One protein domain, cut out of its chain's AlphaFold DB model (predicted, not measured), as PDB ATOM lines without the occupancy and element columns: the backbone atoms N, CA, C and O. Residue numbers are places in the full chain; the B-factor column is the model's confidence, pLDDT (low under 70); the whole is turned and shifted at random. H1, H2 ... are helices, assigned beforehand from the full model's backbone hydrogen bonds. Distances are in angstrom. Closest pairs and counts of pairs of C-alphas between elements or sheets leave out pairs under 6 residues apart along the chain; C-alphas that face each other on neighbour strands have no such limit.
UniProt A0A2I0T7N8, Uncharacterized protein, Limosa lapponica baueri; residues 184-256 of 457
ATOM      1  N   VAL A 184     329.556 138.957 247.671       92.81
ATOM      2  CA  VAL A 184     328.322 139.722 247.914       92.81
ATOM      3  C   VAL A 184     328.560 141.209 247.641       92.81
ATOM      4  O   VAL A 184     329.494 141.815 248.159       92.81
ATOM      5  N   CYS A 185     327.695 141.821 246.835       92.94
ATOM      6  CA  CYS A 185     327.721 143.260 246.589       92.94
ATOM      7  C   CYS A 185     327.166 144.050 247.786       92.94
ATOM      8  O   CYS A 185     325.980 143.948 248.088       92.94
ATOM      9  N   GLU A 186     327.957 144.919 248.425       92.81
ATOM     10  CA  GLU A 186     327.445 145.749 249.533       92.81
ATOM     11  C   GLU A 186     326.327 146.727 249.106       92.81
ATOM     12  O   GLU A 186     325.449 147.047 249.912       92.81
ATOM     13  N   LEU A 187     326.314 147.158 247.836       93.25
ATOM     14  CA  LEU A 187     325.397 148.174 247.304       93.25
ATOM     15  C   LEU A 187     323.984 147.647 247.005       93.25
ATOM     16  O   LEU A 187     323.042 148.437 247.012       93.25
ATOM     17  N   CYS A 188     323.816 146.349 246.738       90.88
ATOM     18  CA  CYS A 188     322.506 145.745 246.441       90.88
ATOM     19  C   CYS A 188     322.300 144.311 246.966       90.88
ATOM     20  O   CYS A 188     321.269 143.710 246.687       90.88
ATOM     21  N   GLU A 189     323.257 143.766 247.721       90.62
ATOM     22  CA  GLU A 189     323.217 142.445 248.378       90.62
ATOM     23  C   GLU A 189     323.118 141.230 247.439       90.62
ATOM     24  O   GLU A 189     323.003 140.099 247.903       90.62
ATOM     25  N   SER A 190     323.252 141.415 246.120       89.94
ATOM     26  CA  SER A 190     323.359 140.287 245.194       89.94
ATOM     27  C   SER A 190     324.698 139.564 245.356       89.94
ATOM     28  O   SER A 190     325.758 140.191 245.240       89.94
ATOM     29  N   SER A 191     324.649 138.246 245.534       93.12
ATOM     30  CA  SER A 191     325.791 137.348 245.378       93.12
ATOM     31  C   SER A 191     326.166 137.221 243.898       93.12
ATOM     32  O   SER A 191     325.314 136.951 243.047       93.12
ATOM     33  N   VAL A 192     327.434 137.467 243.566       91.00
ATOM     34  CA  VAL A 192     327.915 137.550 242.183       91.00
ATOM     35  C   VAL A 192     329.278 136.894 242.001       91.00
ATOM     36  O   VAL A 192     330.219 137.151 242.740       91.00
ATOM     37  N   VAL A 193     329.377 136.082 240.951       89.31
ATOM     38  CA  VAL A 193     330.615 135.426 240.499       89.31
ATOM     39  C   VAL A 193     331.587 136.421 239.852       89.31
ATOM     40  O   VAL A 193     332.791 136.360 240.057       89.31
ATOM     41  N   SER A 194     331.070 137.385 239.083       89.25
ATOM     42  CA  SER A 194     331.882 138.424 238.439       89.25
ATOM     43  C   SER A 194     331.525 139.801 238.990       89.25
ATOM     44  O   SER A 194     330.687 140.523 238.438       89.25
ATOM     45  N   PHE A 195     332.167 140.171 240.098       91.00
ATOM     46  CA  PHE A 195     331.915 141.430 240.800       91.00
ATOM     47  C   PHE A 195     332.100 142.665 239.899       91.00
ATOM     48  O   PHE A 195     331.254 143.558 239.873       91.00
ATOM     49  N   ASN A 196     333.170 142.695 239.095       90.31
ATOM     50  CA  ASN A 196     333.464 143.810 238.188       90.31
ATOM     51  C   ASN A 196     332.367 144.006 237.123       90.31
ATOM     52  O   ASN A 196     331.917 145.128 236.878       90.31
ATOM     53  N   GLN A 197     331.901 142.907 236.522       91.31
ATOM     54  CA  GLN A 197     330.860 142.938 235.494       91.31
ATOM     55  C   GLN A 197     329.484 143.270 236.088       91.31
ATOM     56  O   GLN A 197     328.713 144.026 235.489       91.31
ATOM     57  N   HIS A 198     329.192 142.761 237.288       93.12
ATOM     58  CA  HIS A 198     328.016 143.150 238.060       93.12
ATOM     59  C   HIS A 198     327.994 144.664 238.320       93.12
ATOM     60  O   HIS A 198     326.982 145.313 238.038       93.12
ATOM     61  N   MET A 199     329.107 145.227 238.797       93.00
ATOM     62  CA  MET A 199     329.238 146.652 239.098       93.00
ATOM     63  C   MET A 199     329.002 147.528 237.865       93.00
ATOM     64  O   MET A 199     328.157 148.421 237.899       93.00
ATOM     65  N   LYS A 200     329.651 147.210 236.737       91.38
ATOM     66  CA  LYS A 200     329.456 147.919 235.457       91.38
ATOM     67  C   LYS A 200     328.003 147.941 234.981       91.38
ATOM     68  O   LYS A 200     327.585 148.923 234.373       91.38
ATOM     69  N   ARG A 201     327.241 146.871 235.237       93.00
ATOM     70  CA  ARG A 201     325.855 146.726 234.763       93.00
ATOM     71  C   ARG A 201     324.811 147.333 235.705       93.00
ATOM     72  O   ARG A 201     323.812 147.849 235.215       93.00
ATOM     73  N   ASN A 202     325.017 147.254 237.021       91.69
ATOM     74  CA  ASN A 202     323.998 147.603 238.024       91.69
ATOM     75  C   ASN A 202     324.319 148.882 238.816       91.69
ATOM     76  O   ASN A 202     323.401 149.542 239.305       91.69
ATOM     77  N   HIS A 203     325.594 149.270 238.904       93.81
ATOM     78  CA  HIS A 203     326.066 150.420 239.684       93.81
ATOM     79  C   HIS A 203     326.907 151.395 238.841       93.81
ATOM     80  O   HIS A 203     328.033 151.709 239.228       93.81
ATOM     81  N   PRO A 204     326.393 151.888 237.692       93.94
ATOM     82  CA  PRO A 204     327.147 152.767 236.805       93.94
ATOM     83  C   PRO A 204     327.642 154.026 237.529       93.94
ATOM     84  O   PRO A 204     326.863 154.809 238.075       93.94
ATOM     85  N   GLY A 205     328.955 154.243 237.493       91.94
ATOM     86  CA  GLY A 205     329.568 155.458 238.018       91.94
ATOM     87  C   GLY A 205     329.195 156.723 237.234       91.94
ATOM     88  O   GLY A 205     328.626 156.685 236.144       91.94
ATOM     89  N   CYS A 206     329.520 157.884 237.802       93.25
ATOM     90  CA  CYS A 206     329.124 159.187 237.262       93.25
ATOM     91  C   CYS A 206     330.039 159.752 236.158       93.25
ATOM     92  O   CYS A 206     329.849 160.904 235.763       93.25
ATOM     93  N   GLY A 207     331.063 159.012 235.714       91.50
ATOM     94  CA  GLY A 207     332.041 159.443 234.702       91.50
ATOM     95  C   GLY A 207     333.001 160.557 235.147       91.50
ATOM     96  O   GLY A 207     333.837 161.001 234.371       91.50
ATOM     97  N   ARG A 208     332.900 161.039 236.392       90.38
ATOM     98  CA  ARG A 208     333.825 162.031 236.981       90.38
ATOM     99  C   ARG A 208     334.985 161.324 237.686       90.38
ATOM    100  O   ARG A 208     334.962 160.108 237.814       90.38
ATOM    101  N   SER A 209     335.972 162.063 238.196       91.88
ATOM    102  CA  SER A 209     337.070 161.474 238.984       91.88
ATOM    103  C   SER A 209     336.558 160.552 240.099       91.88
ATOM    104  O   SER A 209     335.721 160.948 240.914       91.88
ATOM    105  N   ALA A 210     337.104 159.339 240.162       87.81
ATOM    106  CA  ALA A 210     336.876 158.377 241.237       87.81
ATOM    107  C   ALA A 210     337.591 158.748 242.552       87.81
ATOM    108  O   ALA A 210     337.464 158.038 243.542       87.81
ATOM    109  N   ASN A 211     338.355 159.848 242.571       86.62
ATOM    110  CA  ASN A 211     339.067 160.363 243.745       86.62
ATOM    111  C   ASN A 211     339.966 159.327 244.454       86.62
ATOM    112  O   ASN A 211     340.080 159.354 245.671       86.62
ATOM    113  N   ARG A 212     340.607 158.431 243.684       88.69
ATOM    114  CA  ARG A 212     341.445 157.309 244.174       88.69
ATOM    115  C   ARG A 212     340.690 156.220 244.950       88.69
ATOM    116  O   ARG A 212     341.322 155.380 245.581       88.69
ATOM    117  N   GLN A 213     339.367 156.168 244.840       91.00
ATOM    118  CA  GLN A 213     338.535 155.185 245.529       91.00
ATOM    119  C   GLN A 213     337.939 154.161 244.557       91.00
ATOM    120  O   GLN A 213     337.665 154.455 243.387       91.00
ATOM    121  N   GLY A 214     337.757 152.933 245.038       92.88
ATOM    122  CA  GLY A 214     337.214 151.852 244.229       92.88
ATOM    123  C   GLY A 214     337.195 150.500 244.927       92.88
ATOM    124  O   GLY A 214     337.819 150.289 245.969       92.88
ATOM    125  N   TYR A 215     336.481 149.573 244.304       93.19
ATOM    126  CA  TYR A 215     336.332 148.195 244.735       93.19
ATOM    127  C   TYR A 215     337.381 147.277 244.112       93.19
ATOM    128  O   TYR A 215     337.670 147.347 242.912       93.19
ATOM    129  N   ARG A 216     337.878 146.341 244.916       90.31
ATOM    130  CA  ARG A 216     338.578 145.144 244.437       90.31
ATOM    131  C   ARG A 216     337.575 144.127 243.874       90.31
ATOM    132  O   ARG A 216     336.373 144.223 244.111       90.31
ATOM    133  N   SER A 217     338.075 143.118 243.159       85.81
ATOM    134  CA  SER A 217     337.266 141.988 242.671       85.81
ATOM    135  C   SER A 217     336.585 141.200 243.797       85.81
ATOM    136  O   SER A 217     335.493 140.694 243.582       85.81
ATOM    137  N   ASN A 218     337.175 141.167 244.998       86.38
ATOM    138  CA  ASN A 218     336.606 140.544 246.201       86.38
ATOM    139  C   ASN A 218     335.545 141.402 246.930       86.38
ATOM    140  O   ASN A 218     335.173 141.097 248.058       86.38
ATOM    141  N   GLY A 219     335.108 142.518 246.341       87.94
ATOM    142  CA  GLY A 219     334.052 143.369 246.891       87.94
ATOM    143  C   GLY A 219     334.459 144.354 247.986       87.94
ATOM    144  O   GLY A 219     333.641 145.187 248.370       87.94
ATOM    145  N   SER A 220     335.715 144.349 248.439       90.62
ATOM    146  CA  SER A 220     336.205 145.362 249.387       90.62
ATOM    147  C   SER A 220     336.380 146.737 248.722       90.62
ATOM    148  O   SER A 220     337.047 146.862 247.690       90.62
ATOM    149  N   TYR A 221     335.790 147.776 249.325       93.75
ATOM    150  CA  TYR A 221     335.977 149.179 248.939       93.75
ATOM    151  C   TYR A 221     337.202 149.758 249.651       93.75
ATOM    152  O   TYR A 221     337.274 149.722 250.879       93.75
ATOM    153  N   VAL A 222     338.167 150.292 248.900       90.62
ATOM    154  CA  VAL A 222     339.410 150.852 249.455       90.62
ATOM    155  C   VAL A 222     339.786 152.178 248.788       90.62
ATOM    156  O   VAL A 222     339.434 152.439 247.635       90.62
ATOM    157  N   ASP A 223     340.523 153.008 249.526       88.06
ATOM    158  CA  ASP A 223     341.154 154.240 249.034       88.06
ATOM    159  C   ASP A 223     342.618 153.973 248.617       88.06
ATOM    160  O   ASP A 223     343.195 152.935 248.949       88.06
ATOM    161  N   GLY A 224     343.231 154.907 247.890       82.25
ATOM    162  CA  GLY A 224     344.630 154.844 247.452       82.25
ATOM    163  C   GLY A 224     344.860 154.318 246.030       82.25
ATOM    164  O   GLY A 224     346.009 154.109 245.642       82.25
ATOM    165  N   TRP A 225     343.813 154.140 245.221       84.12
ATOM    166  CA  TRP A 225     343.941 153.746 243.816       84.12
ATOM    167  C   TRP A 225     344.646 154.808 242.953       84.12
ATOM    168  O   TRP A 225     344.715 156.008 243.259       84.12
ATOM    169  N   PHE A 226     345.136 154.365 241.798       74.50
ATOM    170  CA  PHE A 226     345.511 155.264 240.712       74.50
ATOM    171  C   PHE A 226     344.260 156.000 240.206       74.50
ATOM    172  O   PHE A 226     343.167 155.437 240.164       74.50
ATOM    173  N   GLY A 227     344.402 157.291 239.895       75.75
ATOM    174  CA  GLY A 227     343.271 158.125 239.488       75.75
ATOM    175  C   GLY A 227     342.638 157.639 238.183       75.75
ATOM    176  O   GLY A 227     343.341 157.190 237.283       75.75
ATOM    177  N   GLY A 228     341.318 157.763 238.075       87.38
ATOM    178  CA  GLY A 228     340.552 157.343 236.904       87.38
ATOM    179  C   GLY A 228     339.090 157.766 237.002       87.38
ATOM    180  O   GLY A 228     338.691 158.456 237.947       87.38
ATOM    181  N   GLU A 229     338.293 157.366 236.016       93.44
ATOM    182  CA  GLU A 229     336.882 157.741 235.911       93.44
ATOM    183  C   GLU A 229     335.990 156.795 236.726       93.44
ATOM    184  O   GLU A 229     336.107 155.570 236.667       93.44
ATOM    185  N   CYS A 230     335.075 157.379 237.495       93.88
ATOM    186  CA  CYS A 230     334.046 156.694 238.265       93.88
ATOM    187  C   CYS A 230     333.118 155.936 237.306       93.88
ATOM    188  O   CYS A 230     332.404 156.556 236.515       93.88
ATOM    189  N   GLY A 231     333.125 154.606 237.388       90.38
ATOM    190  CA  GLY A 231     332.448 153.696 236.465       90.38
ATOM    191  C   GLY A 231     333.388 152.838 235.609       90.38
ATOM    192  O   GLY A 231     332.904 152.007 234.841       90.38
ATOM    193  N   SER A 232     334.709 153.014 235.728       89.44
ATOM    194  CA  SER A 232     335.723 152.314 234.923       89.44
ATOM    195  C   SER A 232     336.576 151.319 235.736       89.44
ATOM    196  O   SER A 232     336.420 151.190 236.950       89.44
ATOM    197  N   GLY A 233     337.480 150.599 235.059       84.75
ATOM    198  CA  GLY A 233     338.442 149.667 235.664       84.75
ATOM    199  C   GLY A 233     338.220 148.190 235.302       84.75
ATOM    200  O   GLY A 233     337.110 147.760 234.975       84.75
ATOM    201  N   ASN A 234     339.306 147.415 235.317       83.00
ATOM    202  CA  ASN A 234     339.346 145.955 235.177       83.00
ATOM    203  C   ASN A 234     340.709 145.469 235.726       83.00
ATOM    204  O   ASN A 234     341.716 146.042 235.307       83.00
ATOM    205  N   PRO A 235     340.802 144.490 236.653       78.38
ATOM    206  CA  PRO A 235     339.726 143.749 237.334       78.38
ATOM    207  C   PRO A 235     339.041 144.512 238.486       78.38
ATOM    208  O   PRO A 235     337.997 144.090 238.978       78.38
ATOM    209  N   TYR A 236     339.585 145.652 238.907       88.31
ATOM    210  CA  TYR A 236     339.002 146.537 239.926       88.31
ATOM    211  C   TYR A 236     337.926 147.468 239.342       88.31
ATOM    212  O   TYR A 236     337.903 147.698 238.134       88.31
ATOM    213  N   TYR A 237     337.043 148.011 240.182       92.88
ATOM    214  CA  TYR A 237     335.971 148.923 239.763       92.88
ATOM    215  C   TYR A 237     336.040 150.257 240.508       92.88
ATOM    216  O   TYR A 237     335.820 150.320 241.717       92.88
ATOM    217  N   LEU A 238     336.339 151.336 239.792       94.50
ATOM    218  CA  LEU A 238     336.453 152.675 240.360       94.50
ATOM    219  C   LEU A 238     335.068 153.285 240.606       94.50
ATOM    220  O   LEU A 238     334.289 153.463 239.670       94.50
ATOM    221  N   LEU A 239     334.785 153.673 241.849       94.31
ATOM    222  CA  LEU A 239     333.554 154.363 242.240       94.31
ATOM    223  C   LEU A 239     333.910 155.442 243.266       94.31
ATOM    224  O   LEU A 239     334.621 155.156 244.222       94.31
ATOM    225  N   CYS A 240     333.432 156.675 243.082       94.44
ATOM    226  CA  CYS A 240     333.638 157.736 244.071       94.44
ATOM    227  C   CYS A 240     332.644 157.626 245.239       94.44
ATOM    228  O   CYS A 240     331.500 157.199 245.039       94.44
ATOM    229  N   GLY A 241     333.040 158.117 246.422       93.00
ATOM    230  CA  GLY A 241     332.205 158.126 247.635       93.00
ATOM    231  C   GLY A 241     330.778 158.645 247.417       93.00
ATOM    232  O   GLY A 241     329.826 157.977 247.798       93.00
ATOM    233  N   ILE A 242     330.606 159.735 246.659       93.56
ATOM    234  CA  ILE A 242     329.282 160.313 246.340       93.56
ATOM    235  C   ILE A 242     328.365 159.304 245.618       93.56
ATOM    236  O   ILE A 242     327.157 159.264 245.856       93.56
ATOM    237  N   CYS A 243     328.911 158.481 244.717       94.31
ATOM    238  CA  CYS A 243     328.120 157.445 244.045       94.31
ATOM    239  C   CYS A 243     327.868 156.248 244.969       94.31
ATOM    240  O   CYS A 243     326.753 155.731 244.975       94.31
ATOM    241  N   ARG A 244     328.860 155.852 245.779       94.75
ATOM    242  CA  ARG A 244     328.717 154.801 246.800       94.75
ATOM    243  C   ARG A 244     327.594 155.134 247.790       94.75
ATOM    244  O   ARG A 244     326.658 154.353 247.930       94.75
ATOM    245  N   GLU A 245     327.638 156.316 248.399       94.31
ATOM    246  CA  GLU A 245     326.621 156.832 249.328       94.31
ATOM    247  C   GLU A 245     325.230 156.866 248.691       94.31
ATOM    248  O   GLU A 245     324.262 156.395 249.289       94.31
ATOM    249  N   LYS A 246     325.120 157.340 247.441       94.31
ATOM    250  CA  LYS A 246     323.852 157.338 246.696       94.31
ATOM    251  C   LYS A 246     323.265 155.929 246.558       94.31
ATOM    252  O   LYS A 246     322.055 155.772 246.713       94.31
ATOM    253  N   TYR A 247     324.078 154.917 246.254       93.50
ATOM    254  CA  TYR A 247     323.597 153.536 246.137       93.50
ATOM    255  C   TYR A 247     323.237 152.925 247.500       93.50
ATOM    256  O   TYR A 247     322.182 152.302 247.615       93.50
ATOM    257  N   LEU A 248     324.019 153.185 248.552       92.56
ATOM    258  CA  LEU A 248     323.694 152.756 249.921       92.56
ATOM    259  C   LEU A 248     322.384 153.388 250.442       92.56
ATOM    260  O   LEU A 248     321.562 152.702 251.047       92.56
ATOM    261  N   ALA A 249     322.125 154.661 250.129       90.75
ATOM    262  CA  ALA A 249     320.875 155.345 250.478       90.75
ATOM    263  C   ALA A 249     319.654 154.877 249.653       90.75
ATOM    264  O   ALA A 249     318.509 155.071 250.067       90.75
ATOM    265  N   LEU A 250     319.867 154.265 248.482       87.31
ATOM    266  CA  LEU A 250     318.806 153.593 247.721       87.31
ATOM    267  C   LEU A 250     318.504 152.205 248.303       87.31
ATOM    268  O   LEU A 250     317.337 151.826 248.402       87.31
ATOM    269  N   LYS A 251     319.540 151.486 248.753       84.44
ATOM    270  CA  LYS A 251     319.434 150.183 249.419       84.44
ATOM    271  C   LYS A 251     318.580 150.248 250.691       84.44
ATOM    272  O   LYS A 251     317.666 149.433 250.836       84.44
ATOM    273  N   SER A 252     318.791 151.237 251.566       74.94
ATOM    274  CA  SER A 252     317.956 151.416 252.770       74.94
ATOM    275  C   SER A 252     316.483 151.675 252.423       74.94
ATOM    276  O   SER A 252     315.593 151.034 252.983       74.94
ATOM    277  N   LYS A 253     316.209 152.510 251.411       67.19
ATOM    278  CA  LYS A 253     314.840 152.771 250.927       67.19
ATOM    279  C   LYS A 253     314.164 151.547 250.304       67.19
ATOM    280  O   LYS A 253     312.962 151.377 250.484       67.19
ATOM    281  N   SER A 254     314.905 150.674 249.617       59.75
ATOM    282  CA  SER A 254     314.333 149.439 249.053       59.75
ATOM    283  C   SER A 254     313.966 148.381 250.105       59.75
ATOM    284  O   SER A 254     313.025 147.613 249.884       59.75
ATOM    285  N   LYS A 255     314.639 148.368 251.268       54.75
ATOM    286  CA  LYS A 255     314.268 147.494 252.397       54.75
ATOM    287  C   LYS A 255     312.968 147.945 253.073       54.75
ATOM    288  O   LYS A 255     312.127 147.103 253.376       54.75
ATOM    289  N   ALA A 256     312.732 149.255 253.188       47.97
ATOM    290  CA  ALA A 256     311.472 149.790 253.716       47.97
ATOM    291  C   ALA A 256     310.238 149.342 252.899       47.97
ATOM    292  O   ALA A 256     309.230 148.947 253.475       47.97
TER     293      ALA A 256
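AT A GLANCE: This is residues 184 to 256 of the 457 residues of an uncharacterized protein of Limosa lapponica baueri (UniProt A0A2I0T7N8). This domain has little regular structure: a body made mainly of loops, with one longer helix, H2, along one side of it and a short helix, H1, among the loops. H2 runs roughly along the longest axis, and its last residue, Ala 256, makes one end of that length. The printed part has 73 residues with two named helices, H1 then H2, and no named strand; the class is all helix, though the named helices hold only 24 residues. The whole is compact, with a radius of gyration of the C-alphas of 11.4 A and spans of 36 by 25 by 19 A.

HOW THE PARTS SIT: H2, residues 241 to 256, is apart from H1, residues 195 to 202. In H1 every O i to N i+4 pair is within hydrogen-bond range; in H2, 11 of 12 are.

IN THESE COORDINATES: H2 measures 23.2 A from C-alpha 241 at (332.205, 158.126, 247.635) to C-alpha 256 at (311.472, 149.790, 253.716). H1 measures 10.4 A and begins with C-alpha 195 at (331.915, 141.430, 240.800).

THE WHOLE: The two C-alphas farthest apart, those of Phe 226 and Ala 256, are 36.8 A apart. The link from H1 to H2, residues 203 to 240, is long. The printed part has no cut. Its mean pLDDT is 88.2, and residues 253 to 256 are under 70.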